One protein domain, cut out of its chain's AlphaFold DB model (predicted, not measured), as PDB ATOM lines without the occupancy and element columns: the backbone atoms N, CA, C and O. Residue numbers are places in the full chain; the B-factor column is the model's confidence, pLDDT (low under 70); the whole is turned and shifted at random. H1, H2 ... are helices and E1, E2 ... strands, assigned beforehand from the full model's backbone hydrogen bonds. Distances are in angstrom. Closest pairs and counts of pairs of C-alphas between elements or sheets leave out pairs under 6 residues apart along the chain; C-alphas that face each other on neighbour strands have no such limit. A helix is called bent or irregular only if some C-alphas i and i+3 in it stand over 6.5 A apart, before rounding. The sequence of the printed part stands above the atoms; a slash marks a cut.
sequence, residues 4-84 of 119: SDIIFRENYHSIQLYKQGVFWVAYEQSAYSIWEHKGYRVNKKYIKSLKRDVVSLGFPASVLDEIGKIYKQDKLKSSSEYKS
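AT A GLANCE: This is residues 4 to 84 of the 119 residues of an uncharacterized protein of Elizabethkingia anophelis R26 (UniProt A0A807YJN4). The core is one strongly twisted sheet of six strands, with H2 and H3 packed over one face and the short H1 over the other. The hairpin of E3 and E4 reaches out at one edge, and its turn is at one end of the longest axis; the small hairpin of E5 and E6 makes the other edge. The printed part has 81 residues, with three named helices and six named strands in the order H1 E1 E2 H2 E3 E4 H3 E5 E6, class mixed; the sheet, antiparallel throughout, runs E3 E4 E2 E1 E6 E5. It is compact, with a radius of gyration of the C-alphas of 12.2 A, and spans 35 by 25 by 23 A.

HOW THE PARTS SIT: Start in the sheet with E1, residues 14 to 20, and E2, residues 23 to 27, a hairpin in which N 20 and O 23 are 2.8 A apart. On the other side of E2 is E4, residues 52 to 60, where N 26 and O 57 are 2.9 A apart. E4 pairs with E2 over residues 56 to 60 and, staggered, over 52 to 56 with the edge strand E3, residues 43 to 47; look there for N 45 and O 54, 2.9 A. Beside E1 find E6, residues 82 to 84, with N 17 and O 83 at 2.8 A, and then the edge strand E5, residues 75 to 78, with N 84 and O 77 at 2.9 A. H2, residues 28 to 38, is on the sheet over E2 at a height of 7.2 A and only just stands up from it, rising 41 degrees; its closest C-alphas to E4 are those of Glu 28 and Val 55, 5.2 A. E2, H2 and E3 form a split strand-helix-strand unit, two strands running the same way with E4 between them, and its crossover is right-handed. H3, residues 61 to 70, is on the same face as H2; the two are close but not clearly touching, with Ile 34 and Ile 67 the closest C-alphas at 7.7 A, and about perpendicular at 87 degrees. H1, residues 4 to 9, is on the opposite face from H2, over E2 at a height of 7.9 A, and runs across the strands at 72 degrees to E2 on the local plane. In H1 and H2 every O i to N i+4 pair is within hydrogen-bond range; in H3, 4 of 6 are.

IN THESE COORDINATES: Find C-alpha 4, where H1 begins, at (-1.877, 106.034, 39.120). E1 covers 19.4 A from first to last C-alpha, E2 13.1 A, H2 15.3 A and E3 12.1 A. E4 is the longest strand, 26.5 A, from C-alpha 52 at (-7.192, 110.423, 30.465). H3 covers 15.2 A and is irregular: C-alphas 62 and 65 are 7.2 A apart. E6 ends at C-alpha 84, (6.286, 91.168, 35.772).

THE WHOLE: The two C-alphas farthest apart are those of Lys 48 and Lys 72, 36.3 A. The printed part has no cut, and each link between named elements is tight. Mean pLDDT of the printed part is 92.2; look at residues 73 to 75 for the three under 70.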
ATOM      1  N   SER A   4      -2.965 105.108  39.467       94.44
ATOM      2  CA  SER A   4      -1.877 106.034  39.120       94.44
ATOM      3  C   SER A   4      -0.509 105.360  39.122       94.44
ATOM      4  O   SER A   4       0.266 105.544  38.189       94.44
ATOM      5  N   ASP A   5      -0.243 104.545  40.142       94.38
ATOM      6  CA  ASP A   5       1.058 103.914  40.351       94.38
ATOM      7  C   ASP A   5       1.280 102.793  39.334       94.38
ATOM      8  O   ASP A   5       2.397 102.594  38.869       94.38
ATOM      9  N   ILE A   6       0.205 102.081  38.972       95.31
ATOM     10  CA  ILE A   6       0.206 101.070  37.908       95.31
ATOM     11  C   ILE A   6       0.563 101.726  36.577       95.31
ATOM     12  O   ILE A   6       1.525 101.335  35.925       95.31
ATOM     13  N   ILE A   7      -0.177 102.772  36.213       96.38
ATOM     14  CA  ILE A   7       0.028 103.505  34.966       96.38
ATOM     15  C   ILE A   7       1.436 104.083  34.864       96.38
ATOM     16  O   ILE A   7       2.021 104.059  33.789       96.38
ATOM     17  N   PHE A   8       1.974 104.610  35.963       95.12
ATOM     18  CA  PHE A   8       3.318 105.179  35.979       95.12
ATOM     19  C   PHE A   8       4.407 104.141  35.680       95.12
ATOM     20  O   PHE A   8       5.465 104.490  35.166       95.12
ATOM     21  N   ARG A   9       4.164 102.864  35.996       94.00
ATOM     22  CA  ARG A   9       5.127 101.788  35.748       94.00
ATOM     23  C   ARG A   9       5.065 101.255  34.326       94.00
ATOM     24  O   ARG A   9       6.066 100.694  33.881       94.00
ATOM     25  N   GLU A  10       3.928 101.374  33.641       96.31
ATOM     26  CA  GLU A  10       3.751 100.837  32.290       96.31
ATOM     27  C   GLU A  10       4.819 101.370  31.326       96.31
ATOM     28  O   GLU A  10       5.184 102.547  31.334       96.31
ATOM     29  N   ASN A  11       5.356 100.473  30.505       95.50
ATOM     30  CA  ASN A  11       6.446 100.766  29.585       95.50
ATOM     31  C   ASN A  11       6.444  99.765  28.418       95.50
ATOM     32  O   ASN A  11       5.644  98.837  28.384       95.50
ATOM     33  N   TYR A  12       7.339  99.959  27.450       95.62
ATOM     34  CA  TYR A  12       7.421  99.120  26.247       95.62
ATOM     35  C   TYR A  12       8.352  97.906  26.399       95.62
ATOM     36  O   TYR A  12       8.469  97.130  25.462       95.62
ATOM     37  N   HIS A  13       8.996  97.720  27.553       93.94
ATOM     38  CA  HIS A  13      10.045  96.711  27.768       93.94
ATOM     39  C   HIS A  13       9.609  95.568  28.687       93.94
ATOM     40  O   HIS A  13      10.335  94.594  28.859       93.94
ATOM     41  N   SER A  14       8.455  95.702  29.337       93.56
ATOM     42  CA  SER A  14       8.002  94.750  30.339       93.56
ATOM     43  C   SER A  14       6.489  94.675  30.383       93.56
ATOM     44  O   SER A  14       5.795  95.678  30.229       93.56
ATOM     45  N   ILE A  15       6.000  93.473  30.651       94.50
ATOM     46  CA  ILE A  15       4.593  93.187  30.895       94.50
ATOM     47  C   ILE A  15       4.354  93.168  32.392       94.50
ATOM     48  O   ILE A  15       5.122  92.567  33.148       94.50
ATOM     49  N   GLN A  16       3.283  93.823  32.815       95.62
ATOM     50  CA  GLN A  16       2.899  93.984  34.209       95.62
ATOM     51  C   GLN A  16       1.481  93.478  34.410       95.62
ATOM     52  O   GLN A  16       0.530  93.929  33.772       95.62
ATOM     53  N   LEU A  17       1.349  92.515  35.315       96.00
ATOM     54  CA  LEU A  17       0.091  91.861  35.625       96.00
ATOM     55  C   LEU A  17      -0.259  92.092  37.086       96.00
ATOM     56  O   LEU A  17       0.549  91.841  37.983       96.00
ATOM     57  N   TYR A  18      -1.497  92.506  37.313       96.50
ATOM     58  CA  TYR A  18      -2.033  92.828  38.626       96.50
ATOM     59  C   TYR A  18      -3.222  91.930  38.917       96.50
ATOM     60  O   TYR A  18      -4.159  91.859  38.123       96.50
ATOM     61  N   LYS A  19      -3.206  91.244  40.053       95.31
ATOM     62  CA  LYS A  19      -4.321  90.388  40.445       95.31
ATOM     63  C   LYS A  19      -5.500  91.233  40.934       95.31
ATOM     64  O   LYS A  19      -5.329  92.213  41.658       95.31
ATOM     65  N   GLN A  20      -6.700  90.863  40.500       94.06
ATOM     66  CA  GLN A  20      -7.975  91.474  40.875       94.06
ATOM     67  C   GLN A  20      -9.004  90.359  41.082       94.06
ATOM     68  O   GLN A  20      -9.659  89.899  40.144       94.06
ATOM     69  N   GLY A  21      -9.111  89.880  42.324       91.75
ATOM     70  CA  GLY A  21      -9.938  88.719  42.655       91.75
ATOM     71  C   GLY A  21      -9.448  87.460  41.932       91.75
ATOM     72  O   GLY A  21      -8.298  87.052  42.101       91.75
ATOM     73  N   VAL A  22     -10.319  86.856  41.117       93.25
ATOM     74  CA  VAL A  22     -10.022  85.639  40.330       93.25
ATOM     75  C   VAL A  22      -9.371  85.923  38.966       93.25
ATOM     76  O   VAL A  22      -9.032  84.991  38.232       93.25
ATOM     77  N   PHE A  23      -9.176  87.199  38.623       95.56
ATOM     78  CA  PHE A  23      -8.591  87.639  37.358       95.56
ATOM     79  C   PHE A  23      -7.202  88.245  37.551       95.56
ATOM     80  O   PHE A  23      -6.870  88.786  38.606       95.56
ATOM     81  N   TRP A  24      -6.410  88.202  36.485       97.00
ATOM     82  CA  TRP A  24      -5.228  89.038  36.303       97.00
ATOM     83  C   TRP A  24      -5.539  90.115  35.282       97.00
ATOM     84  O   TRP A  24      -6.232  89.858  34.300       97.00
ATOM     85  N   VAL A  25      -5.040  91.321  35.525       97.44
ATOM     86  CA  VAL A  25      -5.310  92.494  34.701       97.44
ATOM     87  C   VAL A  25      -4.003  93.129  34.263       97.44
ATOM     88  O   VAL A  25      -3.112  93.372  35.077       97.44
ATOM     89  N   ALA A  26      -3.921  93.405  32.969       97.69
ATOM     90  CA  ALA A  26      -2.877  94.190  32.335       97.69
ATOM     91  C   ALA A  26      -3.446  95.557  31.920       97.69
ATOM     92  O   ALA A  26      -4.639  95.674  31.618       97.69
ATOM     93  N   TYR A  27      -2.600  96.584  31.887       97.81
ATOM     94  CA  TYR A  27      -2.973  97.945  31.492       97.81
ATOM     95  C   TYR A  27      -2.124  98.411  30.309       97.81
ATOM     96  O   TYR A  27      -1.036  97.898  30.106       97.81
ATOM     97  N   GLU A  28      -2.636  99.355  29.517       97.56
ATOM     98  CA  GLU A  28      -1.886 100.058  28.461       97.56
ATOM     99  C   GLU A  28      -1.012  99.126  27.592       97.56
ATOM    100  O   GLU A  28      -1.549  98.283  26.870       97.56
ATOM    101  N   GLN A  29       0.316  99.269  27.635       98.00
ATOM    102  CA  GLN A  29       1.272  98.483  26.856       98.00
ATOM    103  C   GLN A  29       1.200  96.993  27.201       98.00
ATOM    104  O   GLN A  29       1.162  96.149  26.303       98.00
ATOM    105  N   SER A  30       1.095  96.667  28.492       97.31
ATOM    106  CA  SER A  30       0.909  95.289  28.941       97.31
ATOM    107  C   SER A  30      -0.385  94.687  28.382       97.31
ATOM    108  O   SER A  30      -0.398  93.539  27.941       97.31
ATOM    109  N   ALA A  31      -1.476  95.463  28.346       97.56
ATOM    110  CA  ALA A  31      -2.746  95.017  27.772       97.56
ATOM    111  C   ALA A  31      -2.637  94.749  26.264       97.56
ATOM    112  O   ALA A  31      -3.171  93.748  25.788       97.56
ATOM    113  N   TYR A  32      -1.925  95.606  25.527       97.44
ATOM    114  CA  TYR A  32      -1.682  95.429  24.093       97.44
ATOM    115  C   TYR A  32      -0.932  94.133  23.787       97.44
ATOM    116  O   TYR A  32      -1.368  93.369  22.932       97.44
ATOM    117  N   SER A  33       0.148  93.847  24.514       95.81
ATOM    118  CA  SER A  33       0.926  92.625  24.281       95.81
ATOM    119  C   SER A  33       0.104  91.362  24.541       95.81
ATOM    120  O   SER A  33       0.124  90.426  23.746       95.81
ATOM    121  N   ILE A  34      -0.681  91.336  25.624       95.50
ATOM    122  CA  ILE A  34      -1.559  90.195  25.908       95.50
ATOM    123  C   ILE A  34      -2.634  90.060  24.822       95.50
ATOM    124  O   ILE A  34      -2.937  88.949  24.385       95.50
ATOM    125  N   TRP A  35      -3.205  91.180  24.374       96.31
ATOM    126  CA  TRP A  35      -4.183  91.201  23.290       96.31
ATOM    127  C   TRP A  35      -3.609  90.645  21.983       96.31
ATOM    128  O   TRP A  35      -4.274  89.842  21.337       96.31
ATOM    129  N   GLU A  36      -2.377  91.002  21.628       94.50
ATOM    130  CA  GLU A  36      -1.706  90.542  20.406       94.50
ATOM    131  C   GLU A  36      -1.571  89.011  20.361       94.50
ATOM    132  O   GLU A  36      -1.745  88.402  19.308       94.50
ATOM    133  N   HIS A  37      -1.355  88.369  21.513       91.69
ATOM    134  CA  HIS A  37      -1.239  86.911  21.604       91.69
ATOM    135  C   HIS A  37      -2.566  86.170  21.816       91.69
ATOM    136  O   HIS A  37      -2.654  84.983  21.496       91.69
ATOM    137  N   LYS A  38      -3.573  86.810  22.425       93.12
ATOM    138  CA  LYS A  38      -4.783  86.118  22.918       93.12
ATOM    139  C   LYS A  38      -6.104  86.635  22.367       93.12
ATOM    140  O   LYS A  38      -7.114  85.959  22.526       93.12
ATOM    141  N   GLY A  39      -6.131  87.823  21.773       91.00
ATOM    142  CA  GLY A  39      -7.350  88.429  21.234       91.00
ATOM    143  C   GLY A  39      -8.426  88.738  22.282       91.00
ATOM    144  O   GLY A  39      -9.596  88.884  21.937       91.00
ATOM    145  N   TYR A  40      -8.067  88.819  23.567       92.69
ATOM    146  CA  TYR A  40      -9.031  89.073  24.640       92.69
ATOM    147  C   TYR A  40      -9.715  90.438  24.510       92.69
ATOM    148  O   TYR A  40      -9.146  91.406  24.008       92.69
ATOM    149  N   ARG A  41     -10.946  90.542  25.021       90.75
ATOM    150  CA  ARG A  41     -11.700  91.799  24.996       90.75
ATOM    151  C   ARG A  41     -10.994  92.877  25.823       90.75
ATOM    152  O   ARG A  41     -10.691  92.685  26.999       90.75
ATOM    153  N   VAL A  42     -10.815  94.040  25.207       94.94
ATOM    154  CA  VAL A  42     -10.211  95.227  25.824       94.94
ATOM    155  C   VAL A  42     -11.305  96.095  26.437       94.94
ATOM    156  O   VAL A  42     -12.381  96.262  25.860       94.94
ATOM    157  N   ASN A  43     -11.029  96.669  27.602       94.69
ATOM    158  CA  ASN A  43     -11.849  97.696  28.226       94.69
ATOM    159  C   ASN A  43     -11.121  99.040  28.133       94.69
ATOM    160  O   ASN A  43      -9.938  99.120  28.447       94.69
ATOM    161  N   LYS A  44     -11.821 100.097  27.721       95.12
ATOM    162  CA  LYS A  44     -11.302 101.465  27.684       95.12
ATOM    163  C   LYS A  44     -12.199 102.346  28.537       95.12
ATOM    164  O   LYS A  44     -13.403 102.415  28.300       95.12
ATOM    165  N   LYS A  45     -11.616 103.010  29.534       93.94
ATOM    166  CA  LYS A  45     -12.356 103.849  30.479       93.94
ATOM    167  C   LYS A  45     -11.633 105.163  30.733       93.94
ATOM    168  O   LYS A  45     -10.437 105.168  31.020       93.94
ATOM    169  N   TYR A  46     -12.386 106.260  30.732       95.25
ATOM    170  CA  TYR A  46     -11.887 107.549  31.195       95.25
ATOM    171  C   TYR A  46     -11.701 107.537  32.716       95.25
ATOM    172  O   TYR A  46     -12.648 107.319  33.481       95.25
ATOM    173  N   ILE A  47     -10.475 107.782  33.175       95.75
ATOM    174  CA  ILE A  47     -10.129 107.791  34.597       95.75
ATOM    175  C   ILE A  47     -10.019 109.235  35.076       95.75
ATOM    176  O   ILE A  47      -9.037 109.922  34.795       95.75
ATOM    177  N   LYS A  48     -11.013 109.685  35.854       94.56
ATOM    178  CA  LYS A  48     -11.133 111.078  36.326       94.56
ATOM    179  C   LYS A  48      -9.876 111.597  37.031       94.56
ATOM    180  O   LYS A  48      -9.428 112.697  36.736       94.56
ATOM    181  N   SER A  49      -9.282 110.800  37.921       93.75
ATOM    182  CA  SER A  49      -8.077 111.191  38.670       93.75
ATOM    183  C   SER A  49      -6.827 111.335  37.797       93.75
ATOM    184  O   SER A  49      -5.908 112.046  38.185       93.75
ATOM    185  N   LEU A  50      -6.792 110.691  36.626       94.31
ATOM    186  CA  LEU A  50      -5.685 110.762  35.665       94.31
ATOM    187  C   LEU A  50      -5.995 111.670  34.467       94.31
ATOM    188  O   LEU A  50      -5.124 111.877  33.625       94.31
ATOM    189  N   LYS A  51      -7.233 112.174  34.370       96.12
ATOM    190  CA  LYS A  51      -7.754 113.007  33.277       96.12
ATOM    191  C   LYS A  51      -7.495 112.439  31.873       96.12
ATOM    192  O   LYS A  51      -7.313 113.193  30.919       96.12
ATOM    193  N   ARG A  52      -7.475 111.110  31.733       94.62
ATOM    194  CA  ARG A  52      -7.192 110.423  30.465       94.62
ATOM    195  C   ARG A  52      -7.898 109.075  30.379       94.62
ATOM    196  O   ARG A  52      -8.244 108.482  31.403       94.62
ATOM    197  N   ASP A  53      -8.040 108.574  29.157       95.44
ATOM    198  CA  ASP A  53      -8.452 107.194  28.919       95.44
ATOM    199  C   ASP A  53      -7.350 106.213  29.300       95.44
ATOM    200  O   ASP A  53      -6.176 106.399  28.961       95.44
ATOM    201  N   VAL A  54      -7.759 105.136  29.958       96.25
ATOM    202  CA  VAL A  54      -6.923 103.984  30.274       96.25
ATOM    203  C   VAL A  54      -7.538 102.756  29.628       96.25
ATOM    204  O   VAL A  54      -8.733 102.497  29.793       96.25
ATOM    205  N   VAL A  55      -6.713 102.004  28.900       96.94
ATOM    206  CA  VAL A  55      -7.078 100.678  28.398       96.94
ATOM    207  C   VAL A  55      -6.595  99.602  29.362       96.94
ATOM    208  O   VAL A  55      -5.498  99.694  29.917       96.94
ATOM    209  N   SER A  56      -7.425  98.590  29.574       96.94
ATOM    210  CA  SER A  56      -7.119  97.435  30.403       96.94
ATOM    211  C   SER A  56      -7.678  96.158  29.798       96.94
ATOM    212  O   SER A  56      -8.623  96.170  29.007       96.94
ATOM    213  N   LEU A  57      -7.086  95.039  30.190       96.62
ATOM    214  CA  LEU A  57      -7.459  93.719  29.716       96.62
ATOM    215  C   LEU A  57      -7.327  92.735  30.870       96.62
ATOM    216  O   LEU A  57      -6.271  92.648  31.495       96.62
ATOM    217  N   GLY A  58      -8.416  92.029  31.167       96.44
ATOM    218  CA  GLY A  58      -8.463  91.009  32.210       96.44
ATOM    219  C   GLY A  58      -8.501  89.600  31.625       96.44
ATOM    220  O   GLY A  58      -9.130  89.382  30.592       96.44
ATOM    221  N   PHE A  59      -7.867  88.643  32.298       96.00
ATOM    222  CA  PHE A  59      -7.931  87.223  31.951       96.00
ATOM    223  C   PHE A  59      -7.945  86.322  33.199       96.00
ATOM    224  O   PHE A  59      -7.490  86.744  34.270       96.00
ATOM    225  N   PRO A  60      -8.493  85.095  33.108       95.88
ATOM    226  CA  PRO A  60      -8.599  84.194  34.256       95.88
ATOM    227  C   PRO A  60      -7.234  83.737  34.782       95.88
ATOM    228  O   PRO A  60      -6.298  83.527  34.010       95.88
ATOM    229  N   ALA A  61      -7.132  83.497  36.094       93.38
ATOM    230  CA  ALA A  61      -5.897  83.011  36.718       93.38
ATOM    231  C   ALA A  61      -5.381  81.678  36.149       93.38
ATOM    232  O   ALA A  61      -4.170  81.467  36.135       93.38
ATOM    233  N   SER A  62      -6.261  80.819  35.626       92.69
ATOM    234  CA  SER A  62      -5.885  79.552  34.985       92.69
ATOM    235  C   SER A  62      -4.996  79.724  33.747       92.69
ATOM    236  O   SER A  62      -4.245  78.817  33.407       92.69
ATOM    237  N   VAL A  63      -5.043  80.886  33.088       93.06
ATOM    238  CA  VAL A  63      -4.274  81.165  31.861       93.06
ATOM    239  C   VAL A  63      -2.896  81.762  32.174       93.06
ATOM    240  O   VAL A  63      -2.039  81.896  31.305       93.06
ATOM    241  N   LEU A  64      -2.639  82.124  33.428       91.81
ATOM    242  CA  LEU A  64      -1.448  82.877  33.810       91.81
ATOM    243  C   LEU A  64      -0.133  82.160  33.502       91.81
ATOM    244  O   LEU A  64       0.838  82.801  33.096       91.81
ATOM    245  N   ASP A  65      -0.095  80.845  33.688       90.62
ATOM    246  CA  ASP A  65       1.100  80.058  33.388       90.62
ATOM    247  C   ASP A  65       1.341  79.965  31.880       90.62
ATOM    248  O   ASP A  65       2.487  79.974  31.437       90.62
ATOM    249  N   GLU A  66       0.277  79.955  31.076       91.69
ATOM    250  CA  GLU A  66       0.380  80.027  29.621       91.69
ATOM    251  C   GLU A  66       0.929  81.387  29.165       91.69
ATOM    252  O   GLU A  66       1.857  81.437  28.362       91.69
ATOM    253  N   ILE A  67       0.424  82.484  29.738       91.31
ATOM    254  CA  ILE A  67       0.959  83.833  29.505       91.31
ATOM    255  C   ILE A  67       2.444  83.899  29.876       91.31
ATOM    256  O   ILE A  67       3.252  84.422  29.114       91.31
ATOM    257  N   GLY A  68       2.835  83.319  31.013       89.88
ATOM    258  CA  GLY A  68       4.240  83.268  31.417       89.88
ATOM    259  C   GLY A  68       5.132  82.521  30.421       89.88
ATOM    260  O   GLY A  68       6.260  82.945  30.179       89.88
ATOM    261  N   LYS A  69       4.626  81.444  29.805       90.12
ATOM    262  CA  LYS A  69       5.356  80.680  28.779       90.12
ATOM    263  C   LYS A  69       5.565  81.474  27.490       90.12
ATOM    264  O   LYS A  69       6.601  81.287  26.859       90.12
ATOM    265  N   ILE A  70       4.628  82.346  27.105       89.12
ATOM    266  CA  ILE A  70       4.752  83.191  25.901       89.12
ATOM    267  C   ILE A  70       5.987  84.088  26.000       89.12
ATOM    268  O   ILE A  70       6.762  84.179  25.051       89.12
ATOM    269  N   TYR A  71       6.208  84.689  27.167       86.25
ATOM    270  CA  TYR A  71       7.294  85.645  27.358       86.25
ATOM    271  C   TYR A  71       8.662  85.003  27.615       86.25
ATOM    272  O   TYR A  71       9.648  85.728  27.642       86.25
ATOM    273  N   LYS A  72       8.744  83.664  27.747       70.25
ATOM    274  CA  LYS A  72       9.984  82.850  27.781       70.25
ATOM    275  C   LYS A  72      11.155  83.451  28.586       70.25
ATOM    276  O   LYS A  72      12.311  83.275  28.211       70.25
ATOM    277  N   GLN A  73      10.876  84.168  29.671       62.25
ATOM    278  CA  GLN A  73      11.884  84.918  30.421       62.25
ATOM    279  C   GLN A  73      11.645  84.826  31.924       62.25
ATOM    280  O   GLN A  73      10.515  84.626  32.385       62.25
ATOM    281  N   ASP A  74      12.736  84.986  32.675       58.84
ATOM    282  CA  ASP A  74      12.717  85.035  34.130       58.84
ATOM    283  C   ASP A  74      11.739  86.108  34.603       58.84
ATOM    284  O   ASP A  74      11.744  87.254  34.140       58.84
ATOM    285  N   LYS A  75      10.864  85.729  35.538       66.19
ATOM    286  CA  LYS A  75       9.965  86.682  36.189       66.19
ATOM    287  C   LYS A  75      10.830  87.748  36.853       66.19
ATOM    288  O   LYS A  75      11.489  87.465  37.849       66.19
ATOM    289  N   LEU A  76      10.773  88.978  36.348       70.06
ATOM    290  CA  LEU A  76      11.535  90.097  36.901       70.06
ATOM    291  C   LEU A  76      11.129  90.352  38.354       70.06
ATOM    292  O   LEU A  76      11.959  90.654  39.209       70.06
ATOM    293  N   LYS A  77       9.823  90.237  38.629       77.81
ATOM    294  CA  LYS A  77       9.228  90.317  39.967       77.81
ATOM    295  C   LYS A  77       7.999  89.416  40.022       77.81
ATOM    296  O   LYS A  77       7.175  89.440  39.108       77.81
ATOM    297  N   SER A  78       7.856  88.649  41.100       83.00
ATOM    298  CA  SER A  78       6.706  87.769  41.316       83.00
ATOM    299  C   SER A  78       6.264  87.816  42.775       83.00
ATOM    300  O   SER A  78       7.021  87.452  43.666       83.00
ATOM    301  N   SER A  79       5.019  88.217  43.004       87.75
ATOM    302  CA  SER A  79       4.286  88.044  44.259       87.75
ATOM    303  C   SER A  79       2.918  87.408  43.974       87.75
ATOM    304  O   SER A  79       2.579  87.126  42.821       87.75
ATOM    305  N   SER A  80       2.119  87.159  45.014       87.56
ATOM    306  CA  SER A  80       0.757  86.628  44.864       87.56
ATOM    307  C   SER A  80      -0.176  87.568  44.094       87.56
ATOM    308  O   SER A  80      -1.097  87.087  43.440       87.56
ATOM    309  N   GLU A  81       0.078  88.880  44.146       92.19
ATOM    310  CA  GLU A  81      -0.800  89.925  43.601       92.19
ATOM    311  C   GLU A  81      -0.196  90.682  42.405       92.19
ATOM    312  O   GLU A  81      -0.871  91.497  41.775       92.19
ATOM    313  N   TYR A  82       1.077  90.438  42.084       93.38
ATOM    314  CA  TYR A  82       1.792  91.127  41.014       93.38
ATOM    315  C   TYR A  82       2.786  90.203  40.319       93.38
ATOM    316  O   TYR A  82       3.567  89.510  40.972       93.38
ATOM    317  N   LYS A  83       2.810  90.236  38.987       93.19
ATOM    318  CA  LYS A  83       3.828  89.559  38.182       93.19
ATOM    319  C   LYS A  83       4.349  90.498  37.110       93.19
ATOM    320  O   LYS A  83       3.580  91.254  36.523       93.19
ATOM    321  N   SER A  84       5.648  90.424  36.849       93.50
ATOM    322  CA  SER A  84       6.286  91.168  35.772       93.50
ATOM    323  C   SER A  84       7.210  90.280  34.959       93.50
ATOM    324  O   SER A  84       7.969  89.490  35.523       93.50
TER     325      SER A  84